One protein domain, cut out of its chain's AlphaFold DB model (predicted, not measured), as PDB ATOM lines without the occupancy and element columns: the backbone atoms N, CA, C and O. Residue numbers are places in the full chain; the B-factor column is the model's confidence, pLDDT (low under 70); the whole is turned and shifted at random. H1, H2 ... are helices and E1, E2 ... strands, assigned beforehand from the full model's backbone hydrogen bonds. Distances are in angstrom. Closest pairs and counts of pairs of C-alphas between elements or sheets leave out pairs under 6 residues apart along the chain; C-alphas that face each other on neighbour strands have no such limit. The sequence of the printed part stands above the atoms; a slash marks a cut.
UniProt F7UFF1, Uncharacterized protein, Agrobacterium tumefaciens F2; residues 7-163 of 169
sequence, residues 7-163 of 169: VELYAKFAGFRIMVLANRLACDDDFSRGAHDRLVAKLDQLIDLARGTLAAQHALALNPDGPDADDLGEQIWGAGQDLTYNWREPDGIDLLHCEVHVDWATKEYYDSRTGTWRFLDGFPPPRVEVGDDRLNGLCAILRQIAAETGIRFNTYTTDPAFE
ATOM      1  N   VAL A   7     -29.308 -32.670 -42.072       96.62
ATOM      2  CA  VAL A   7     -30.076 -33.044 -40.863       96.62
ATOM      3  C   VAL A   7     -30.871 -34.331 -41.089       96.62
ATOM      4  O   VAL A   7     -30.874 -35.217 -40.236       96.62
ATOM      5  N   GLU A   8     -31.537 -34.445 -42.239       96.81
ATOM      6  CA  GLU A   8     -32.327 -35.623 -42.596       96.81
ATOM      7  C   GLU A   8     -31.419 -36.833 -42.829       96.81
ATOM      8  O   GLU A   8     -31.695 -37.915 -42.313       96.81
ATOM      9  N   LEU A   9     -30.305 -36.643 -43.541       96.19
ATOM     10  CA  LEU A   9     -29.304 -37.691 -43.743       96.19
ATOM     11  C   LEU A   9     -28.730 -38.181 -42.411       96.19
ATOM     12  O   LEU A   9     -28.709 -39.385 -42.170       96.19
ATOM     13  N   TYR A  10     -28.348 -37.269 -41.513       98.06
ATOM     14  CA  TYR A  10     -27.896 -37.621 -40.167       98.06
ATOM     15  C   TYR A  10     -28.935 -38.468 -39.421       98.06
ATOM     16  O   TYR A  10     -28.597 -39.521 -38.879       98.06
ATOM     17  N   ALA A  11     -30.204 -38.043 -39.424       98.38
ATOM     18  CA  ALA A  11     -31.277 -38.771 -38.752       98.38
ATOM     19  C   ALA A  11     -31.471 -40.180 -39.338       98.38
ATOM     20  O   ALA A  11     -31.571 -41.145 -38.578       98.38
ATOM     21  N   LYS A  12     -31.457 -40.311 -40.672       98.38
ATOM     22  CA  LYS A  12     -31.543 -41.603 -41.368       98.38
ATOM     23  C   LYS A  12     -30.379 -42.518 -41.003       98.38
ATOM     24  O   LYS A  12     -30.609 -43.646 -40.576       98.38
ATOM     25  N   PHE A  13     -29.137 -42.044 -41.108       98.56
ATOM     26  CA  PHE A  13     -27.961 -42.862 -40.799       98.56
ATOM     27  C   PHE A  13     -27.934 -43.301 -39.333       98.56
ATOM     28  O   PHE A  13     -27.671 -44.470 -39.051       98.56
ATOM     29  N   ALA A  14     -28.277 -42.409 -38.399       98.69
ATOM     30  CA  ALA A  14     -28.392 -42.754 -36.985       98.69
ATOM     31  C   ALA A  14     -29.492 -43.803 -36.733       98.69
ATOM     32  O   ALA A  14     -29.277 -44.748 -35.971       98.69
ATOM     33  N   GLY A  15     -30.645 -43.674 -37.399       98.75
ATOM     34  CA  GLY A  15     -31.734 -44.650 -37.334       98.75
ATOM     35  C   GLY A  15     -31.309 -46.028 -37.844       98.75
ATOM     36  O   GLY A  15     -31.427 -47.018 -37.119       98.75
ATOM     37  N   PHE A  16     -30.728 -46.092 -39.044       98.75
ATOM     38  CA  PHE A  16     -30.227 -47.345 -39.608       98.75
ATOM     39  C   PHE A  16     -29.134 -47.969 -38.752       98.75
ATOM     40  O   PHE A  16     -29.150 -49.175 -38.538       98.75
ATOM     41  N   ARG A  17     -28.231 -47.170 -38.180       98.69
ATOM     42  CA  ARG A  17     -27.199 -47.682 -37.275       98.69
ATOM     43  C   ARG A  17     -27.805 -48.434 -36.091       98.69
ATOM     44  O   ARG A  17     -27.327 -49.512 -35.742       98.69
ATOM     45  N   ILE A  18     -28.869 -47.901 -35.491       98.69
ATOM     46  CA  ILE A  18     -29.595 -48.574 -34.403       98.69
ATOM     47  C   ILE A  18     -30.239 -49.870 -34.907       98.69
ATOM     48  O   ILE A  18     -30.129 -50.896 -34.237       98.69
ATOM     49  N   MET A  19     -30.867 -49.851 -36.087       98.38
ATOM     50  CA  MET A  19     -31.473 -51.048 -36.684       98.38
ATOM     51  C   MET A  19     -30.444 -52.154 -36.931       98.38
ATOM     52  O   MET A  19     -30.698 -53.305 -36.587       98.38
ATOM     53  N   VAL A  20     -29.269 -51.810 -37.464       98.44
ATOM     54  CA  VAL A  20     -28.179 -52.763 -37.713       98.44
ATOM     55  C   VAL A  20     -27.651 -53.331 -36.401       98.44
ATOM     56  O   VAL A  20     -27.475 -54.539 -36.292       98.44
ATOM     57  N   LEU A  21     -27.457 -52.500 -35.373       98.50
ATOM     58  CA  LEU A  21     -27.036 -52.973 -34.050       98.50
ATOM     59  C   LEU A  21     -28.064 -53.914 -33.411       98.50
ATOM     60  O   LEU A  21     -27.675 -54.896 -32.786       98.50
ATOM     61  N   ALA A  22     -29.360 -53.639 -33.576       98.06
ATOM     62  CA  ALA A  22     -30.418 -54.526 -33.106       98.06
ATOM     63  C   ALA A  22     -30.428 -55.851 -33.886       98.06
ATOM     64  O   ALA A  22     -30.511 -56.916 -33.279       98.06
ATOM     65  N   ASN A  23     -30.288 -55.798 -35.213       97.00
ATOM     66  CA  ASN A  23     -30.244 -56.980 -36.074       97.00
ATOM     67  C   ASN A  23     -29.011 -57.853 -35.794       97.00
ATOM     68  O   ASN A  23     -29.124 -59.074 -35.704       97.00
ATOM     69  N   ARG A  24     -27.874 -57.221 -35.491       97.00
ATOM     70  CA  ARG A  24     -26.630 -57.885 -35.087       97.00
ATOM     71  C   ARG A  24     -26.793 -58.790 -33.860       97.00
ATOM     72  O   ARG A  24     -26.051 -59.759 -33.727       97.00
ATOM     73  N   LEU A  25     -27.739 -58.507 -32.958       95.81
ATOM     74  CA  LEU A  25     -27.991 -59.346 -31.774       95.81
ATOM     75  C   LEU A  25     -28.515 -60.746 -32.126       95.81
ATOM     76  O   LEU A  25     -28.396 -61.645 -31.299       95.81
ATOM     77  N   ALA A  26     -29.084 -60.919 -33.320       91.56
ATOM     78  CA  ALA A  26     -29.561 -62.203 -33.829       91.56
ATOM     79  C   ALA A  26     -28.489 -62.976 -34.617       91.56
ATOM     80  O   ALA A  26     -28.781 -64.042 -35.138       91.56
ATOM     81  N   CYS A  27     -27.272 -62.438 -34.756       95.56
ATOM     82  CA  CYS A  27     -26.201 -63.130 -35.464       95.56
ATOM     83  C   CYS A  27     -25.585 -64.224 -34.593       95.56
ATOM     84  O   CYS A  27     -25.078 -63.934 -33.502       95.56
ATOM     85  N   ASP A  28     -25.496 -65.430 -35.144       92.94
ATOM     86  CA  ASP A  28     -24.990 -66.603 -34.431       92.94
ATOM     87  C   ASP A  28     -23.486 -66.832 -34.664       92.94
ATOM     88  O   ASP A  28     -22.772 -67.281 -33.763       92.94
ATOM     89  N   ASP A  29     -22.960 -66.393 -35.809       94.50
ATOM     90  CA  ASP A  29     -21.561 -66.565 -36.209       94.50
ATOM     91  C   ASP A  29     -20.793 -65.240 -36.394       94.50
ATOM     92  O   ASP A  29     -21.359 -64.142 -36.448       94.50
ATOM     93  N   ASP A  30     -19.464 -65.352 -36.447       95.75
ATOM     94  CA  ASP A  30     -18.559 -64.203 -36.556       95.75
ATOM     95  C   ASP A  30     -18.562 -63.562 -37.944       95.75
ATOM     96  O   ASP A  30     -18.308 -62.363 -38.053       95.75
ATOM     97  N   PHE A  31     -18.887 -64.321 -38.993       95.19
ATOM     98  CA  PHE A  31     -18.965 -63.796 -40.352       95.19
ATOM     99  C   PHE A  31     -20.119 -62.794 -40.469       95.19
ATOM    100  O   PHE A  31     -19.907 -61.635 -40.837       95.19
ATOM    101  N   SER A  32     -21.324 -63.190 -40.053       96.00
ATOM    102  CA  SER A  32     -22.488 -62.308 -40.048       96.00
ATOM    103  C   SER A  32     -22.277 -61.121 -39.108       96.00
ATOM    104  O   SER A  32     -22.557 -59.980 -39.489       96.00
ATOM    105  N   ARG A  33     -21.728 -61.337 -37.900       97.38
ATOM    106  CA  ARG A  33     -21.387 -60.230 -36.982       97.38
ATOM    107  C   ARG A  33     -20.405 -59.245 -37.619       97.38
ATOM    108  O   ARG A  33     -20.618 -58.039 -37.509       97.38
ATOM    109  N   GLY A  34     -19.393 -59.744 -38.328       97.56
ATOM    110  CA  GLY A  34     -18.411 -58.930 -39.040       97.56
ATOM    111  C   GLY A  34     -19.034 -58.054 -40.128       97.56
ATOM    112  O   GLY A  34     -18.726 -56.864 -40.199       97.56
ATOM    113  N   ALA A  35     -19.965 -58.596 -40.919       97.69
ATOM    114  CA  ALA A  35     -20.690 -57.824 -41.935       97.69
ATOM    115  C   ALA A  35     -21.522 -56.683 -41.315       97.69
ATOM    116  O   ALA A  35     -21.518 -55.554 -41.814       97.69
ATOM    117  N   HIS A  36     -22.181 -56.943 -40.181       98.44
ATOM    118  CA  HIS A  36     -22.922 -55.917 -39.441       98.44
ATOM    119  C   HIS A  36     -21.998 -54.846 -38.858       98.44
ATOM    120  O   HIS A  36     -22.277 -53.657 -38.996       98.44
ATOM    121  N   ASP A  37     -20.886 -55.248 -38.237       98.44
ATOM    122  CA  ASP A  37     -19.894 -54.320 -37.682       98.44
ATOM    123  C   ASP A  37     -19.302 -53.419 -38.768       98.44
ATOM    124  O   ASP A  37     -19.131 -52.213 -38.568       98.44
ATOM    125  N   ARG A  38     -19.060 -53.979 -39.958       98.38
ATOM    126  CA  ARG A  38     -18.608 -53.223 -41.125       98.38
ATOM    127  C   ARG A  38     -19.634 -52.176 -41.550       98.38
ATOM    128  O   ARG A  38     -19.255 -51.026 -41.778       98.38
ATOM    129  N   LEU A  39     -20.913 -52.545 -41.630       98.56
ATOM    130  CA  LEU A  39     -21.973 -51.601 -41.974       98.56
ATOM    131  C   LEU A  39     -22.125 -50.507 -40.909       98.56
ATOM    132  O   LEU A  39     -22.242 -49.336 -41.262       98.56
ATOM    133  N   VAL A  40     -22.058 -50.853 -39.619       98.75
ATOM    134  CA  VAL A  40     -22.071 -49.869 -38.521       98.75
ATOM    135  C   VAL A  40     -20.923 -48.875 -38.676       98.75
ATOM    136  O   VAL A  40     -21.164 -47.673 -38.619       98.75
ATOM    137  N   ALA A  41     -19.706 -49.344 -38.959       98.69
ATOM    138  CA  ALA A  41     -18.556 -48.466 -39.165       98.69
ATOM    139  C   ALA A  41     -18.736 -47.524 -40.372       98.69
ATOM    140  O   ALA A  41     -18.334 -46.363 -40.319       98.69
ATOM    141  N   LYS A  42     -19.358 -47.996 -41.460       98.50
ATOM    142  CA  LYS A  42     -19.685 -47.158 -42.627       98.50
ATOM    143  C   LYS A  42     -20.757 -46.116 -42.306       98.50
ATOM    144  O   LYS A  42     -20.633 -44.967 -42.720       98.50
ATOM    145  N   LEU A  43     -21.776 -46.491 -41.535       98.69
ATOM    146  CA  LEU A  43     -22.795 -45.557 -41.060       98.69
ATOM    147  C   LEU A  43     -22.206 -44.517 -40.099       98.69
ATOM    148  O   LEU A  43     -22.585 -43.355 -40.184       98.69
ATOM    149  N   ASP A  44     -21.249 -44.894 -39.248       98.75
ATOM    150  CA  ASP A  44     -20.524 -43.957 -38.382       98.75
ATOM    151  C   ASP A  44     -19.753 -42.908 -39.200       98.75
ATOM    152  O   ASP A  44     -19.863 -41.715 -38.922       98.75
ATOM    153  N   GLN A  45     -19.078 -43.312 -40.284       98.50
ATOM    154  CA  GLN A  45     -18.411 -42.374 -41.204       98.50
ATOM    155  C   GLN A  45     -19.394 -41.378 -41.839       98.50
ATOM    156  O   GLN A  45     -19.116 -40.182 -41.909       98.50
ATOM    157  N   LEU A  46     -20.562 -41.857 -42.272       98.25
ATOM    158  CA  LEU A  46     -21.615 -41.016 -42.850       98.25
ATOM    159  C   LEU A  46     -22.253 -40.067 -41.824       98.25
ATOM    160  O   LEU A  46     -22.579 -38.923 -42.151       98.25
ATOM    161  N   ILE A  47     -22.417 -40.523 -40.581       98.62
ATOM    162  CA  ILE A  47     -22.880 -39.702 -39.459       98.62
ATOM    163  C   ILE A  47     -21.880 -38.580 -39.176       98.62
ATOM    164  O   ILE A  47     -22.292 -37.427 -39.035       98.62
ATOM    165  N   ASP A  48     -20.588 -38.897 -39.112       98.56
ATOM    166  CA  ASP A  48     -19.539 -37.913 -38.849       98.56
ATOM    167  C   ASP A  48     -19.430 -36.890 -39.982       98.56
ATOM    168  O   ASP A  48     -19.356 -35.689 -39.704       98.56
ATOM    169  N   LEU A  49     -19.530 -37.331 -41.242       97.94
ATOM    170  CA  LEU A  49     -19.617 -36.441 -42.401       97.94
ATOM    171  C   LEU A  49     -20.807 -35.484 -42.263       97.94
ATOM    172  O   LEU A  49     -20.623 -34.270 -42.297       97.94
ATOM    173  N   ALA A  50     -22.016 -36.004 -42.027       97.62
ATOM    174  CA  ALA A  50     -23.217 -35.176 -41.913       97.62
ATOM    175  C   ALA A  50     -23.133 -34.177 -40.745       97.62
ATOM    176  O   ALA A  50     -23.502 -33.010 -40.895       97.62
ATOM    177  N   ARG A  51     -22.612 -34.602 -39.585       98.06
ATOM    178  CA  ARG A  51     -22.411 -33.727 -38.419       98.06
ATOM    179  C   ARG A  51     -21.373 -32.644 -38.686       98.06
ATOM    180  O   ARG A  51     -21.609 -31.492 -38.325       98.06
ATOM    181  N   GLY A  52     -20.248 -33.004 -39.301       98.00
ATOM    182  CA  GLY A  52     -19.194 -32.062 -39.670       98.00
ATOM    183  C   GLY A  52     -19.713 -30.998 -40.632       98.00
ATOM    184  O   GLY A  52     -19.517 -29.807 -40.400       98.00
ATOM    185  N   THR A  53     -20.469 -31.408 -41.652       97.81
ATOM    186  CA  THR A  53     -21.078 -30.473 -42.601       97.81
ATOM    187  C   THR A  53     -22.130 -29.581 -41.950       97.81
ATOM    188  O   THR A  53     -22.153 -28.385 -42.223       97.81
ATOM    189  N   LEU A  54     -22.963 -30.109 -41.047       97.25
ATOM    190  CA  LEU A  54     -23.932 -29.297 -40.303       97.25
ATOM    191  C   LEU A  54     -23.257 -28.246 -39.422       97.25
ATOM    192  O   LEU A  54     -23.720 -27.106 -39.360       97.25
ATOM    193  N   ALA A  55     -22.158 -28.609 -38.759       97.81
ATOM    194  CA  ALA A  55     -21.373 -27.664 -37.975       97.81
ATOM    195  C   ALA A  55     -20.804 -26.546 -38.863       97.81
ATOM    196  O   ALA A  55     -20.906 -25.374 -38.497       97.81
ATOM    197  N   ALA A  56     -20.290 -26.891 -40.050       97.69
ATOM    198  CA  ALA A  56     -19.788 -25.916 -41.013       97.69
ATOM    199  C   ALA A  56     -20.899 -24.997 -41.552       97.69
ATOM    200  O   ALA A  56     -20.735 -23.779 -41.568       97.69
ATOM    201  N   GLN A  57     -22.063 -25.556 -41.906       97.00
ATOM    202  CA  GLN A  57     -23.239 -24.787 -42.336       97.00
ATOM    203  C   GLN A  57     -23.684 -23.791 -41.265       97.00
ATOM    204  O   GLN A  57     -23.972 -22.635 -41.569       97.00
ATOM    205  N   HIS A  58     -23.719 -24.225 -40.005       96.56
ATOM    206  CA  HIS A  58     -24.092 -23.365 -38.892       96.56
ATOM    207  C   HIS A  58     -23.062 -22.252 -38.649       96.56
ATOM    208  O   HIS A  58     -23.444 -21.099 -38.457       96.56
ATOM    209  N   ALA A  59     -21.764 -22.569 -38.687       97.50
ATOM    210  CA  ALA A  59     -20.698 -21.582 -38.528       97.50
ATOM    211  C   ALA A  59     -20.732 -20.518 -39.640       97.50
ATOM    212  O   ALA A  59     -20.702 -19.323 -39.342       97.50
ATOM    213  N   LEU A  60     -20.886 -20.946 -40.896       97.19
ATOM    214  CA  LEU A  60     -20.978 -20.050 -42.047       97.19
ATOM    215  C   LEU A  60     -22.226 -19.159 -41.975       97.19
ATOM    216  O   LEU A  60     -22.155 -17.970 -42.259       97.19
ATOM    217  N   ALA A  61     -23.363 -19.702 -41.532       96.12
ATOM    218  CA  ALA A  61     -24.589 -18.923 -41.362       96.12
ATOM    219  C   ALA A  61     -24.469 -17.836 -40.276       96.12
ATOM    220  O   ALA A  61     -25.105 -16.789 -40.386       96.12
ATOM    221  N   LEU A  62     -23.668 -18.071 -39.231       97.56
ATOM    222  CA  LEU A  62     -23.428 -17.094 -38.167       97.56
ATOM    223  C   LEU A  62     -22.437 -15.994 -38.570       97.56
ATOM    224  O   LEU A  62     -22.542 -14.881 -38.052       97.56
ATOM    225  N   ASN A  63     -21.478 -16.295 -39.448       97.06
ATOM    226  CA  ASN A  63     -20.453 -15.347 -39.884       97.06
ATOM    227  C   ASN A  63     -20.132 -15.504 -41.386       97.06
ATOM    228  O   ASN A  63     -19.056 -15.996 -41.733       97.06
ATOM    229  N   PRO A  64     -21.053 -15.096 -42.279       94.69
ATOM    230  CA  PRO A  64     -20.948 -15.372 -43.714       94.69
ATOM    231  C   PRO A  64     -19.807 -14.626 -44.414       94.69
ATOM    232  O   PRO A  64     -19.304 -15.117 -45.416       94.69
ATOM    233  N   ASP A  65     -19.378 -13.482 -43.877       96.94
ATOM    234  CA  ASP A  65     -18.254 -12.684 -44.396       96.94
ATOM    235  C   ASP A  65     -16.994 -12.836 -43.515       96.94
ATOM    236  O   ASP A  65     -16.101 -11.984 -43.504       96.94
ATOM    237  N   GLY A  66     -16.959 -13.894 -42.698       96.00
ATOM    238  CA  GLY A  66     -15.860 -14.192 -41.791       96.00
ATOM    239  C   GLY A  66     -14.581 -14.622 -42.511       96.00
ATOM    240  O   GLY A  66     -14.635 -15.070 -43.653       96.00
ATOM    241  N   PRO A  67     -13.421 -14.559 -41.832       96.12
ATOM    242  CA  PRO A  67     -12.149 -14.984 -42.419       96.12
ATOM    243  C   PRO A  67     -12.130 -16.464 -42.838       96.12
ATOM    244  O   PRO A  67     -11.384 -16.809 -43.744       96.12
ATOM    245  N   ASP A  68     -12.970 -17.304 -42.222       96.75
ATOM    246  CA  ASP A  68     -13.057 -18.747 -42.493       96.75
ATOM    247  C   ASP A  68     -14.204 -19.105 -43.464       96.75
ATOM    248  O   ASP A  68     -14.502 -20.281 -43.669       96.75
ATOM    249  N   ALA A  69     -14.919 -18.116 -44.020       97.06
ATOM    250  CA  ALA A  69     -16.136 -18.361 -44.798       97.06
ATOM    251  C   ALA A  69     -15.884 -19.223 -46.048       97.06
ATOM    252  O   ALA A  69     -16.667 -20.132 -46.337       97.06
ATOM    253  N   ASP A  70     -14.773 -18.974 -46.745       97.25
ATOM    254  CA  ASP A  70     -14.383 -19.734 -47.934       97.25
ATOM    255  C   ASP A  70     -14.040 -21.191 -47.579       97.25
ATOM    256  O   ASP A  70     -14.569 -22.107 -48.208       97.25
ATOM    257  N   ASP A  71     -13.257 -21.415 -46.518       97.81
ATOM    258  CA  ASP A  71     -12.877 -22.756 -46.043       97.81
ATOM    259  C   ASP A  71     -14.109 -23.576 -45.617       97.81
ATOM    260  O   ASP A  71     -14.246 -24.758 -45.946       97.81
ATOM    261  N   LEU A  72     -15.058 -22.946 -44.915       97.94
ATOM    262  CA  LEU A  72     -16.327 -23.573 -44.539       97.94
ATOM    263  C   LEU A  72     -17.172 -23.915 -45.774       97.94
ATOM    264  O   LEU A  72     -17.782 -24.987 -45.837       97.94
ATOM    265  N   GLY A  73     -17.204 -23.019 -46.764       96.81
ATOM    266  CA  GLY A  73     -17.856 -23.252 -48.048       96.81
ATOM    267  C   GLY A  73     -17.247 -24.436 -48.802       96.81
ATOM    268  O   GLY A  73     -17.987 -25.300 -49.285       96.81
ATOM    269  N   GLU A  74     -15.917 -24.522 -48.847       96.81
ATOM    270  CA  GLU A  74     -15.183 -25.639 -49.443       96.81
ATOM    271  C   GLU A  74     -15.474 -26.953 -48.712       96.81
ATOM    272  O   GLU A  74     -15.764 -27.958 -49.362       96.81
ATOM    273  N   GLN A  75     -15.508 -26.954 -47.377       97.19
ATOM    274  CA  GLN A  75     -15.862 -28.138 -46.592       97.19
ATOM    275  C   GLN A  75     -17.278 -28.644 -46.917       97.19
ATOM    276  O   GLN A  75     -17.488 -29.847 -47.104       97.19
ATOM    277  N   ILE A  76     -18.263 -27.743 -47.000       97.50
ATOM    278  CA  ILE A  76     -19.651 -28.096 -47.342       97.50
ATOM    279  C   ILE A  76     -19.732 -28.637 -48.772       97.50
ATOM    280  O   ILE A  76     -20.426 -29.628 -49.028       97.50
ATOM    281  N   TRP A  77     -19.025 -28.001 -49.707       95.75
ATOM    282  CA  TRP A  77     -18.958 -28.448 -51.093       95.75
ATOM    283  C   TRP A  77     -18.304 -29.829 -51.207       95.75
ATOM    284  O   TRP A  77     -18.879 -30.719 -51.837       95.75
ATOM    285  N   GLY A  78     -17.163 -30.026 -50.546       96.62
ATOM    286  CA  GLY A  78     -16.402 -31.271 -50.527       96.62
ATOM    287  C   GLY A  78     -17.209 -32.436 -49.962       96.62
ATOM    288  O   GLY A  78     -17.255 -33.494 -50.582       96.62
ATOM    289  N   ALA A  79     -17.948 -32.227 -48.870       96.62
ATOM    290  CA  ALA A  79     -18.869 -33.235 -48.339       96.62
ATOM    291  C   ALA A  79     -19.964 -33.620 -49.349       96.62
ATOM    292  O   ALA A  79     -20.308 -34.794 -49.496       96.62
ATOM    293  N   GLY A  80     -20.483 -32.642 -50.098       95.75
ATOM    294  CA  GLY A  80     -21.429 -32.905 -51.179       95.75
ATOM    295  C   GLY A  80     -20.808 -33.697 -52.334       95.75
ATOM    296  O   GLY A  80     -21.471 -34.567 -52.902       95.75
ATOM    297  N   GLN A  81     -19.547 -33.427 -52.689       95.19
ATOM    298  CA  GLN A  81     -18.826 -34.218 -53.690       95.19
ATOM    299  C   GLN A  81     -18.600 -35.651 -53.203       95.19
ATOM    300  O   GLN A  81     -18.901 -36.585 -53.939       95.19
ATOM    301  N   ASP A  82     -18.163 -35.828 -51.957       94.69
ATOM    302  CA  ASP A  82     -17.928 -37.142 -51.357       94.69
ATOM    303  C   ASP A  82     -19.206 -37.994 -51.380       94.69
ATOM    304  O   ASP A  82     -19.207 -39.119 -51.883       94.69
ATOM    305  N   LEU A  83     -20.344 -37.424 -50.966       94.38
ATOM    306  CA  LEU A  83     -21.645 -38.100 -51.046       94.38
ATOM    307  C   LEU A  83     -22.067 -38.451 -52.480       94.38
ATOM    308  O   LEU A  83     -22.766 -39.441 -52.691       94.38
ATOM    309  N   THR A  84     -21.686 -37.633 -53.460       91.75
ATOM    310  CA  THR A  84     -22.105 -37.803 -54.859       91.75
ATOM    311  C   THR A  84     -21.251 -38.819 -55.605       91.75
ATOM    312  O   THR A  84     -21.794 -39.555 -56.423       91.75
ATOM    313  N   TYR A  85     -19.946 -38.857 -55.342       89.06
ATOM    314  CA  TYR A  85     -18.999 -39.631 -56.145       89.06
ATOM    315  C   TYR A  85     -18.393 -40.818 -55.403       89.06
ATOM    316  O   TYR A  85     -18.154 -41.841 -56.028       89.06
ATOM    317  N   ASN A  86     -18.199 -40.722 -54.086       90.38
ATOM    318  CA  ASN A  86     -17.539 -41.779 -53.317       90.38
ATOM    319  C   ASN A  86     -18.550 -42.669 -52.580       90.38
ATOM    320  O   ASN A  86     -18.358 -43.877 -52.478       90.38
ATOM    321  N   TRP A  87     -19.658 -42.097 -52.095       94.50
ATOM    322  CA  TRP A  87     -20.707 -42.860 -51.398       94.50
ATOM    323  C   TRP A  87     -21.838 -43.364 -52.303       94.50
ATOM    324  O   TRP A  87     -22.688 -44.138 -51.861       94.50
ATOM    325  N   ARG A  88     -21.869 -42.946 -53.570       90.44
ATOM    326  CA  ARG A  88     -22.861 -43.377 -54.570       90.44
ATOM    327  C   ARG A  88     -22.225 -44.213 -55.675       90.44
ATOM    328  O   ARG A  88     -22.515 -44.012 -56.850       90.44
ATOM    329  N   GLU A  89     -21.399 -45.170 -55.270       87.25
ATOM    330  CA  GLU A  89     -20.851 -46.198 -56.155       87.25
ATOM    331  C   GLU A  89     -22.002 -46.961 -56.849       87.25
ATOM    332  O   GLU A  89     -22.850 -47.536 -56.150       87.25
ATOM    333  N   PRO A  90     -22.095 -46.954 -58.195       89.38
ATOM    334  CA  PRO A  90     -23.141 -47.666 -58.930       89.38
ATOM    335  C   PRO A  90     -23.275 -49.146 -58.566       89.38
ATOM    336  O   PRO A  90     -24.404 -49.642 -58.484       89.38
ATOM    337  N   ASP A  91     -22.145 -49.814 -58.324       91.56
ATOM    338  CA  ASP A  91     -22.075 -51.221 -57.913       91.56
ATOM    339  C   ASP A  91     -22.373 -51.448 -56.417       91.56
ATOM    340  O   ASP A  91     -22.524 -52.575 -55.945       91.56
ATOM    341  N   GLY A  92     -22.515 -50.360 -55.660       94.38
ATOM    342  CA  GLY A  92     -22.609 -50.366 -54.209       94.38
ATOM    343  C   GLY A  92     -21.248 -50.470 -53.527       94.38
ATOM    344  O   GLY A  92     -20.257 -50.897 -54.104       94.38
ATOM    345  N   ILE A  93     -21.210 -50.051 -52.269       95.44
ATOM    346  CA  ILE A  93     -20.022 -50.119 -51.421       95.44
ATOM    347  C   ILE A  93     -19.904 -51.531 -50.848       95.44
ATOM    348  O   ILE A  93     -20.842 -52.019 -50.210       95.44
ATOM    349  N   ASP A  94     -18.737 -52.143 -51.008       95.00
ATOM    350  CA  ASP A  94     -18.471 -53.494 -50.516       95.00
ATOM    351  C   ASP A  94     -18.566 -53.572 -48.982       95.00
ATOM    352  O   ASP A  94     -17.837 -52.892 -48.239       95.00
ATOM    353  N   LEU A  95     -19.468 -54.428 -48.493       95.62
ATOM    354  CA  LEU A  95     -19.503 -54.833 -47.084       95.62
ATOM    355  C   LEU A  95     -18.639 -56.053 -46.814       95.62
ATOM    356  O   LEU A  95     -18.055 -56.164 -45.735       95.62
ATOM    357  N   LEU A  96     -18.569 -56.958 -47.781       96.75
ATOM    358  CA  LEU A  96     -17.742 -58.148 -47.704       96.75
ATOM    359  C   LEU A  96     -16.441 -57.921 -48.465       96.75
ATOM    360  O   LEU A  96     -16.290 -56.961 -49.216       96.75
ATOM    361  N   HIS A  97     -15.464 -58.784 -48.221       94.88
ATOM    362  CA  HIS A  97     -14.228 -58.730 -48.978       94.88
ATOM    363  C   HIS A  97     -14.485 -59.195 -50.415       94.88
ATOM    364  O   HIS A  97     -14.816 -60.355 -50.644       94.88
ATOM    365  N   CYS A  98     -14.328 -58.287 -51.374       95.56
ATOM    366  CA  CYS A  98     -14.459 -58.573 -52.794       95.56
ATOM    367  C   CYS A  98     -13.219 -58.052 -53.521       95.56
ATOM    368  O   CYS A  98     -12.888 -56.871 -53.448       95.56
ATOM    369  N   GLU A  99     -12.523 -58.941 -54.219       96.06
ATOM    370  CA  GLU A  99     -11.352 -58.611 -55.042       96.06
ATOM    371  C   GLU A  99     -11.726 -58.268 -56.492       96.06
ATOM    372  O   GLU A  99     -10.861 -58.034 -57.338       96.06
ATOM    373  N   VAL A 100     -13.028 -58.235 -56.783       95.75
ATOM    374  CA  VAL A 100     -13.586 -57.919 -58.097       95.75
ATOM    375  C   VAL A 100     -14.334 -56.593 -58.029       95.75
ATOM    376  O   VAL A 100     -15.408 -56.506 -57.432       95.75
ATOM    377  N   HIS A 101     -13.779 -55.580 -58.689       94.56
ATOM    378  CA  HIS A 101     -14.420 -54.282 -58.893       94.56
ATOM    379  C   HIS A 101     -15.102 -54.250 -60.261       94.56
ATOM    380  O   HIS A 101     -14.490 -54.639 -61.256       94.56
ATOM    381  N   VAL A 102     -16.348 -53.777 -60.329       94.50
ATOM    382  CA  VAL A 102     -17.117 -53.714 -61.577       94.50
ATOM    383  C   VAL A 102     -17.339 -52.268 -61.992       94.50
ATOM    384  O   VAL A 102     -18.030 -51.517 -61.310       94.50
ATOM    385  N   ASP A 103     -16.823 -51.909 -63.166       92.94
ATOM    386  CA  ASP A 103     -17.133 -50.648 -63.826       92.94
ATOM    387  C   ASP A 103     -18.354 -50.836 -64.737       92.94
ATOM    388  O   ASP A 103     -18.295 -51.302 -65.882       92.94
ATOM    389  N   TRP A 104     -19.518 -50.447 -64.220       90.69
ATOM    390  CA  TRP A 104     -20.768 -50.529 -64.970       90.69
ATOM    391  C   TRP A 104     -20.880 -49.531 -66.125       90.69
ATOM    392  O   TRP A 104     -21.759 -49.728 -66.979       90.69
ATOM    393  N   ALA A 105     -20.052 -48.482 -66.153       91.00
ATOM    394  CA  ALA A 105     -20.041 -47.483 -67.212       91.00
ATOM    395  C   ALA A 105     -19.311 -48.009 -68.452       91.00
ATOM    396  O   ALA A 105     -19.824 -47.847 -69.562       91.00
ATOM    397  N   THR A 106     -18.176 -48.691 -68.274       92.12
ATOM    398  CA  THR A 106     -17.421 -49.306 -69.380       92.12
ATOM    399  C   THR A 106     -17.803 -50.760 -69.655       92.12
ATOM    400  O   THR A 106     -17.437 -51.297 -70.699       92.12
ATOM    401  N   LYS A 107     -18.613 -51.372 -68.778       92.56
ATOM    402  CA  LYS A 107     -18.964 -52.803 -68.814       92.56
ATOM    403  C   LYS A 107     -17.733 -53.691 -68.675       92.56
ATOM    404  O   LYS A 107     -17.622 -54.716 -69.346       92.56
ATOM    405  N   GLU A 108     -16.841 -53.313 -67.775       94.88
ATOM    406  CA  GLU A 108     -15.630 -54.056 -67.458       94.88
ATOM    407  C   GLU A 108     -15.608 -54.426 -65.977       94.88
ATOM    408  O   GLU A 108     -16.300 -53.836 -65.149       94.88
ATOM    409  N   TYR A 109     -14.798 -55.415 -65.629       95.75
ATOM    410  CA  TYR A 109     -14.439 -55.689 -64.251       95.75
ATOM    411  C   TYR A 109     -12.931 -55.867 -64.122       95.75
ATOM    412  O   TYR A 109     -12.262 -56.368 -65.032       95.75
ATOM    413  N   TYR A 110     -12.407 -55.462 -62.974       95.75
ATOM    414  CA  TYR A 110     -11.032 -55.683 -62.569       95.75
ATOM    415  C   TYR A 110     -10.993 -56.747 -61.484       95.75
ATOM    416  O   TYR A 110     -11.640 -56.589 -60.451       95.75
ATOM    417  N   ASP A 111     -10.226 -57.809 -61.711       95.50
ATOM    418  CA  ASP A 111      -9.949 -58.833 -60.703       95.50
ATOM    419  C   ASP A 111      -8.536 -58.624 -60.147       95.50
ATOM    420  O   ASP A 111      -7.546 -58.802 -60.871       95.50
ATOM    421  N   SER A 112      -8.418 -58.236 -58.872       95.56
ATOM    422  CA  SER A 112      -7.115 -57.994 -58.243       95.56
ATOM    423  C   SER A 112      -6.323 -59.273 -57.981       95.56
ATOM    424  O   SER A 112      -5.097 -59.198 -57.895       95.56
ATOM    425  N   ARG A 113      -6.973 -60.445 -57.944       94.00
ATOM    426  CA  ARG A 113      -6.297 -61.748 -57.805       94.00
ATOM    427  C   ARG A 113      -5.468 -62.069 -59.040       94.00
ATOM    428  O   ARG A 113      -4.391 -62.651 -58.935       94.00
ATOM    429  N   THR A 114      -5.962 -61.679 -60.218       94.25
ATOM    430  CA  THR A 114      -5.278 -61.896 -61.503       94.25
ATOM    431  C   THR A 114      -4.647 -60.625 -62.079       94.25
ATOM    432  O   THR A 114      -3.976 -60.693 -63.107       94.25
ATOM    433  N   GLY A 115      -4.895 -59.458 -61.480       95.44
ATOM    434  CA  GLY A 115      -4.414 -58.153 -61.944       95.44
ATOM    435  C   GLY A 115      -4.893 -57.781 -63.351       95.44
ATOM    436  O   GLY A 115      -4.138 -57.186 -64.116       95.44
ATOM    437  N   THR A 116      -6.101 -58.202 -63.742       94.94
ATOM    438  CA  THR A 116      -6.563 -58.120 -65.139       94.94
ATOM    439  C   THR A 116      -7.927 -57.447 -65.248       94.94
ATOM    440  O   THR A 116      -8.840 -57.775 -64.495       94.94
ATOM    441  N   TRP A 117      -8.062 -56.558 -66.236       95.62
ATOM    442  CA  TRP A 117      -9.343 -56.022 -66.698       95.62
ATOM    443  C   TRP A 117      -9.969 -56.938 -67.747       95.62
ATOM    444  O   TRP A 117      -9.277 -57.421 -68.649       95.62
ATOM    445  N   ARG A 118     -11.274 -57.182 -67.637       94.19
ATOM    446  CA  ARG A 118     -12.045 -58.008 -68.573       94.19
ATOM    447  C   ARG A 118     -13.401 -57.374 -68.847       94.19
ATOM    448  O   ARG A 118     -13.976 -56.746 -67.965       94.19
ATOM    449  N   PHE A 119     -13.927 -57.582 -70.048       94.81
ATOM    450  CA  PHE A 119     -15.287 -57.174 -70.380       94.81
ATOM    451  C   PHE A 119     -16.316 -58.103 -69.729       94.81
ATOM    452  O   PHE A 119     -16.107 -59.310 -69.589       94.81
ATOM    453  N   LEU A 120     -17.461 -57.532 -69.363       90.56
ATOM    454  CA  LEU A 120     -18.674 -58.265 -69.020       90.56
ATOM    455  C   LEU A 120     -19.307 -58.781 -70.322       90.56
ATOM    456  O   LEU A 120     -20.298 -58.231 -70.803       90.56
ATOM    457  N   ASP A 121     -18.723 -59.819 -70.922       86.19
ATOM    458  CA  ASP A 121     -19.151 -60.424 -72.198       86.19
ATOM    459  C   ASP A 121     -20.454 -61.246 -72.061       86.19
ATOM    460  O   ASP A 121     -20.557 -62.387 -72.508       86.19
ATOM    461  N   GLY A 122     -21.466 -60.691 -71.390       78.88
ATOM    462  CA  GLY A 122     -22.732 -61.366 -71.085       78.88
ATOM    463  C   GLY A 122     -22.670 -62.349 -69.912       78.88
ATOM    464  O   GLY A 122     -23.683 -62.977 -69.605       78.88
ATOM    465  N   PHE A 123     -21.525 -62.459 -69.236       81.06
ATOM    466  CA  PHE A 123     -21.346 -63.279 -68.037       81.06
ATOM    467  C   PHE A 123     -21.334 -62.414 -66.769       81.06
ATOM    468  O   PHE A 123     -20.873 -61.268 -66.820       81.06
ATOM    469  N   PRO A 124     -21.828 -62.935 -65.631       85.81
ATOM    470  CA  PRO A 124     -21.676 -62.247 -64.358       85.81
ATOM    471  C   PRO A 124     -20.183 -62.127 -63.988       85.81
ATOM    472  O   PRO A 124     -19.397 -63.019 -64.324       85.81
ATOM    473  N   PRO A 125     -19.775 -61.050 -63.290       91.69
ATOM    474  CA  PRO A 125     -18.438 -60.962 -62.713       91.69
ATOM    475  C   PRO A 125     -18.169 -62.154 -61.771       91.69
ATOM    476  O   PRO A 125     -19.112 -62.636 -61.141       91.69
ATOM    477  N   PRO A 126     -16.912 -62.617 -61.628       92.56
ATOM    478  CA  PRO A 126     -16.561 -63.806 -60.847       92.56
ATOM    479  C   PRO A 126     -16.563 -63.523 -59.335       92.56
ATOM    480  O   PRO A 126     -15.513 -63.470 -58.695       92.56
ATOM    481  N   ARG A 127     -17.760 -63.301 -58.788       94.69
ATOM    482  CA  ARG A 127     -18.046 -63.013 -57.379       94.69
ATOM    483  C   ARG A 127     -19.422 -63.559 -57.011       94.69
ATOM    484  O   ARG A 127     -20.309 -63.623 -57.862       94.69
ATOM    485  N   VAL A 128     -19.610 -63.901 -55.745       95.25
ATOM    486  CA  VAL A 128     -20.848 -64.507 -55.242       95.25
ATOM    487  C   VAL A 128     -21.598 -63.510 -54.375       95.25
ATOM    488  O   VAL A 128     -20.992 -62.857 -53.531       95.25
ATOM    489  N   GLU A 129     -22.908 -63.367 -54.586       95.56
ATOM    490  CA  GLU A 129     -23.765 -62.563 -53.709       95.56
ATOM    491  C   GLU A 129     -24.113 -63.359 -52.450       95.56
ATOM    492  O   GLU A 129     -24.660 -64.457 -52.534       95.56
ATOM    493  N   VAL A 130     -23.833 -62.797 -51.276       96.56
ATOM    494  CA  VAL A 130     -24.196 -63.420 -50.001       96.56
ATOM    495  C   VAL A 130     -25.561 -62.906 -49.544       96.56
ATOM    496  O   VAL A 130     -25.778 -61.696 -49.422       96.56
ATOM    497  N   GLY A 131     -26.484 -63.838 -49.298       95.25
ATOM    498  CA  GLY A 131     -27.876 -63.566 -48.946       95.25
ATOM    499  C   GLY A 131     -28.164 -63.455 -47.445       95.25
ATOM    500  O   GLY A 131     -27.298 -63.601 -46.580       95.25
ATOM    501  N   ASP A 132     -29.439 -63.203 -47.130       93.00
ATOM    502  CA  ASP A 132     -29.944 -63.063 -45.755       93.00
ATOM    503  C   ASP A 132     -29.845 -64.354 -44.927       93.00
ATOM    504  O   ASP A 132     -29.819 -64.285 -43.700       93.00
ATOM    505  N   ASP A 133     -29.764 -65.516 -45.573       91.19
ATOM    506  CA  ASP A 133     -29.515 -66.812 -44.937       91.19
ATOM    507  C   ASP A 133     -28.156 -66.853 -44.222       91.19
ATOM    508  O   ASP A 133     -28.020 -67.494 -43.181       91.19
ATOM    509  N   ARG A 134     -27.169 -66.114 -44.741       94.19
ATOM    510  CA  ARG A 134     -25.842 -65.951 -44.133       94.19
ATOM    511  C   ARG A 134     -25.663 -64.623 -43.407       94.19
ATOM    512  O   ARG A 134     -24.762 -64.511 -42.581       94.19
ATOM    513  N   LEU A 135     -26.499 -63.628 -43.701       95.44
ATOM    514  CA  LEU A 135     -26.390 -62.270 -43.157       95.44
ATOM    515  C   LEU A 135     -27.523 -61.886 -42.200       95.44
ATOM    516  O   LEU A 135     -27.678 -60.714 -41.879       95.44
ATOM    517  N   ASN A 136     -28.311 -62.845 -41.714       94.00
ATOM    518  CA  ASN A 136     -29.300 -62.646 -40.648       94.00
ATOM    519  C   ASN A 136     -30.300 -61.494 -40.898       94.00
ATOM    520  O   ASN A 136     -30.706 -60.800 -39.966       94.00
ATOM    521  N   GLY A 137     -30.733 -61.290 -42.147       93.38
ATOM    522  CA  GLY A 137     -31.698 -60.240 -42.511       93.38
ATOM    523  C   GLY A 137     -31.087 -58.872 -42.852       93.38
ATOM    524  O   GLY A 137     -31.833 -57.925 -43.133       93.38
ATOM    525  N   LEU A 138     -29.756 -58.747 -42.853       96.88
ATOM    526  CA  LEU A 138     -29.053 -57.501 -43.155       96.88
ATOM    527  C   LEU A 138     -29.404 -56.942 -44.540       96.88
ATOM    528  O   LEU A 138     -29.556 -55.726 -44.676       96.88
ATOM    529  N   CYS A 139     -29.602 -57.783 -45.563       97.38
ATOM    530  CA  CYS A 139     -29.897 -57.340 -46.929       97.38
ATOM    531  C   CYS A 139     -31.222 -56.570 -47.005       97.38
ATOM    532  O   CYS A 139     -31.386 -55.676 -47.843       97.38
ATOM    533  N   ALA A 140     -32.179 -56.858 -46.118       97.06
ATOM    534  CA  ALA A 140     -33.395 -56.057 -45.993       97.06
ATOM    535  C   ALA A 140     -33.101 -54.627 -45.511       97.06
ATOM    536  O   ALA A 140     -33.689 -53.679 -46.036       97.06
ATOM    537  N   ILE A 141     -32.172 -54.460 -44.567       98.12
ATOM    538  CA  ILE A 141     -31.734 -53.144 -44.085       98.12
ATOM    539  C   ILE A 141     -30.970 -52.403 -45.189       98.12
ATOM    540  O   ILE A 141     -31.243 -51.226 -45.422       98.12
ATOM    541  N   LEU A 142     -30.088 -53.081 -45.936       98.38
ATOM    542  CA  LEU A 142     -29.346 -52.465 -47.050       98.38
ATOM    543  C   LEU A 142     -30.280 -51.887 -48.115       98.38
ATOM    544  O   LEU A 142     -30.080 -50.766 -48.584       98.38
ATOM    545  N   ARG A 143     -31.342 -52.625 -48.460       97.94
ATOM    546  CA  ARG A 143     -32.363 -52.156 -49.406       97.94
ATOM    547  C   ARG A 143     -33.095 -50.913 -48.899       97.94
ATOM    548  O   ARG A 143     -33.372 -50.020 -49.698       97.94
ATOM    549  N   GLN A 144     -33.384 -50.830 -47.600       98.31
ATOM    550  CA  GLN A 144     -34.008 -49.642 -47.004       98.31
ATOM    551  C   GLN A 144     -33.057 -48.440 -47.014       98.31
ATOM    552  O   GLN A 144     -33.461 -47.356 -47.431       98.31
ATOM    553  N   ILE A 145     -31.779 -48.638 -46.667       98.12
ATOM    554  CA  ILE A 145     -30.753 -47.589 -46.766       98.12
ATOM    555  C   ILE A 145     -30.693 -47.047 -48.197       98.12
ATOM    556  O   ILE A 145     -30.766 -45.832 -48.399       98.12
ATOM    557  N   ALA A 146     -30.630 -47.931 -49.194       97.19
ATOM    558  CA  ALA A 146     -30.598 -47.540 -50.600       97.19
ATOM    559  C   ALA A 146     -31.849 -46.762 -51.024       97.19
ATOM    560  O   ALA A 146     -31.726 -45.744 -51.706       97.19
ATOM    561  N   ALA A 147     -33.036 -47.198 -50.601       97.25
ATOM    562  CA  ALA A 147     -34.290 -46.525 -50.927       97.25
ATOM    563  C   ALA A 147     -34.392 -45.123 -50.304       97.25
ATOM    564  O   ALA A 147     -34.878 -44.198 -50.951       97.25
ATOM    565  N   GLU A 148     -33.926 -44.950 -49.067       96.75
ATOM    566  CA  GLU A 148     -34.104 -43.698 -48.325       96.75
ATOM    567  C   GLU A 148     -32.972 -42.684 -48.520       96.75
ATOM    568  O   GLU A 148     -33.184 -41.483 -48.321       96.75
ATOM    569  N   THR A 149     -31.773 -43.140 -48.886       94.75
ATOM    570  CA  THR A 149     -30.564 -42.293 -48.957       94.75
ATOM    571  C   THR A 149     -29.931 -42.260 -50.351       94.75
ATOM    572  O   THR A 149     -29.194 -41.328 -50.693       94.75
ATOM    573  N   GLY A 150     -30.220 -43.264 -51.183       94.62
ATOM    574  CA  GLY A 150     -29.547 -43.494 -52.460       94.62
ATOM    575  C   GLY A 150     -28.155 -44.124 -52.337       94.62
ATOM    576  O   GLY A 150     -27.562 -44.434 -53.367       94.62
ATOM    577  N   ILE A 151     -27.635 -44.324 -51.120       96.38
ATOM    578  CA  ILE A 151     -26.365 -45.018 -50.874       96.38
ATOM    579  C   ILE A 151     -26.617 -46.519 -50.920       96.38
ATOM    580  O   ILE A 151     -27.484 -47.034 -50.215       96.38
ATOM    581  N   ARG A 152     -25.855 -47.225 -51.752       97.00
ATOM    582  CA  ARG A 152     -25.964 -48.673 -51.910       97.00
ATOM    583  C   ARG A 152     -24.780 -49.352 -51.255       97.00
ATOM    584  O   ARG A 152     -23.650 -48.893 -51.367       97.00
ATOM    585  N   PHE A 153     -25.066 -50.478 -50.631       97.69
ATOM    586  CA  PHE A 153     -24.075 -51.432 -50.171       97.69
ATOM    587  C   PHE A 153     -24.340 -52.743 -50.891       97.69
ATOM    588  O   PHE A 153     -25.505 -53.077 -51.124       97.69
ATOM    589  N   ASN A 154     -23.283 -53.463 -51.235       95.69
ATOM    590  CA  ASN A 154     -23.400 -54.788 -51.818       95.69
ATOM    591  C   ASN A 154     -22.848 -55.849 -50.854       95.69
ATOM    592  O   ASN A 154     -22.128 -55.544 -49.895       95.69
ATOM    593  N   THR A 155     -23.229 -57.095 -51.106       97.25
ATOM    594  CA  THR A 155     -22.827 -58.270 -50.329       97.25
ATOM    595  C   THR A 155     -22.087 -59.272 -51.207       97.25
ATOM    596  O   THR A 155     -22.123 -60.472 -50.945       97.25
ATOM    597  N   TYR A 156     -21.425 -58.794 -52.263       96.94
ATOM    598  CA  TYR A 156     -20.610 -59.662 -53.097       96.94
ATOM    599  C   TYR A 156     -19.298 -59.999 -52.396       96.94
ATOM    600  O   TYR A 156     -18.707 -59.163 -51.716       96.94
ATOM    601  N   THR A 157     -18.837 -61.228 -52.582       96.62
ATOM    602  CA  THR A 157     -17.560 -61.709 -52.062       96.62
ATOM    603  C   THR A 157     -16.818 -62.516 -53.120       96.62
ATOM    604  O   THR A 157     -17.425 -63.107 -54.016       96.62
ATOM    605  N   THR A 158     -15.494 -62.548 -53.004       96.00
ATOM    606  CA  THR A 158     -14.610 -63.466 -53.745       96.00
ATOM    607  C   THR A 158     -14.002 -64.529 -52.830       96.00
ATOM    608  O   THR A 158     -13.026 -65.175 -53.202       96.00
ATOM    609  N   ASP A 159     -14.539 -64.676 -51.614       93.25
ATOM    610  CA  ASP A 159     -14.125 -65.704 -50.662       93.25
ATOM    611  C   ASP A 159     -14.534 -67.101 -51.174       93.25
ATOM    612  O   ASP A 159     -15.734 -67.354 -51.335       93.25
ATOM    613  N   PRO A 160     -13.572 -68.022 -51.384       88.00
ATOM    614  CA  PRO A 160     -13.847 -69.379 -51.855       88.00
ATOM    615  C   PRO A 160     -14.796 -70.178 -50.958       88.00
ATOM    616  O   PRO A 160     -15.410 -71.129 -51.421       88.00
ATOM    617  N   ALA A 161     -14.963 -69.806 -49.682       88.88
ATOM    618  CA  ALA A 161     -15.926 -70.451 -48.786       88.88
ATOM    619  C   ALA A 161     -17.398 -70.232 -49.196       88.88
ATOM    620  O   ALA A 161     -18.291 -70.850 -48.611       88.88
ATOM    621  N   PHE A 162     -17.647 -69.328 -50.146       86.69
ATOM    622  CA  PHE A 162     -18.962 -69.018 -50.705       86.69
ATOM    623  C   PHE A 162     -19.047 -69.321 -52.203       86.69
ATOM    624  O   PHE A 162     -20.100 -69.108 -52.790       86.69
ATOM    625  N   GLU A 163     -17.969 -69.801 -52.830       78.56
ATOM    626  CA  GLU A 163     -18.064 -70.374 -54.170       78.56
ATOM    627  C   GLU A 163     -18.852 -71.683 -54.036       78.56
ATOM    628  O   GLU A 163     -18.421 -72.597 -53.334       78.56
TER     629      GLU A 163
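This is residues 7 to 163 of the 169 residues of an uncharacterized protein of Agrobacterium tumefaciens F2 (UniProt F7UFF1). One long helix, H2, forms a spine: H1 lies along one part of it, H3 folds back from its far end, and the shorter H5 packs on H1. A small three-stranded sheet is set off from these helices, and stretches with no named element, among them residues 87 to 99 and 120 to 131, run between it and the helices. The printed part has 157 residues, with five named helices and three named strands in the order H1 H2 H3 E1 E2 E3 H4 H5; the sheet runs E1 E2 E3, antiparallel, and the class is mostly helix. It is only just loose, close to compact, with a radius of gyration of the C-alphas of 18.5 A and spans of 58 by 39 by 23 A.

H1, residues 7 to 24, and H2, residues 30 to 62, form a helical hairpin at a shallow tilt of 18 degrees, opposite ways; the closest C-alphas, those of Tyr 10 and Ile 47, are 5.5 A apart. H2 forms a second helical hairpin with H3, residues 69 to 86, at a shallow tilt of 29 degrees; H2 touches H3 with residues 49 to 60 alone, and the closest C-alphas, of Ala 56 and Leu 72, are 5.5 A apart. H1 and H3 are apart. E1, residues 100 to 103, E2, residues 108 to 111, and E3, residues 116 to 119, are a meander, each strand the antiparallel neighbour of the one before. N 101 and O 110 are 2.9 A apart, and N 109 and O 118 are 2.8 A apart, both within hydrogen-bond range. H4, residues 132 to 135, only just touches H2, with 3 pairs of C-alphas within 8 A, the closest being Ser 32 and Leu 135 at 5.0 A. H5, residues 138 to 149, touches H1 at a shallow tilt of 4 degrees, opposite ways, with the C-alphas of Leu 9 and Thr 149 closest at 7.1 A. In H1, H2, H3 and H5 every O i to N i+4 pair is within hydrogen-bond range; H4 is too short for such a pair.

H1 begins at C-alpha 7 (-30.076, -33.044, -40.863) and is 25.7 A long. H2 is 47.4 A long, ending at C-alpha 62 (-23.428, -17.094, -38.167), and H3 is 25.0 A. E1, E2 and E3 have four residues each, as does H4. H5 is 16.3 A long, ending at C-alpha 149 (-30.564, -42.293, -48.957).

The two C-alphas farthest apart, those of Asp 65 and Glu 163, are 58.5 A apart. The links H3 to E1 and E3 to H4 are long. The printed part has no cut, and no printed residue is under 70 in pLDDT.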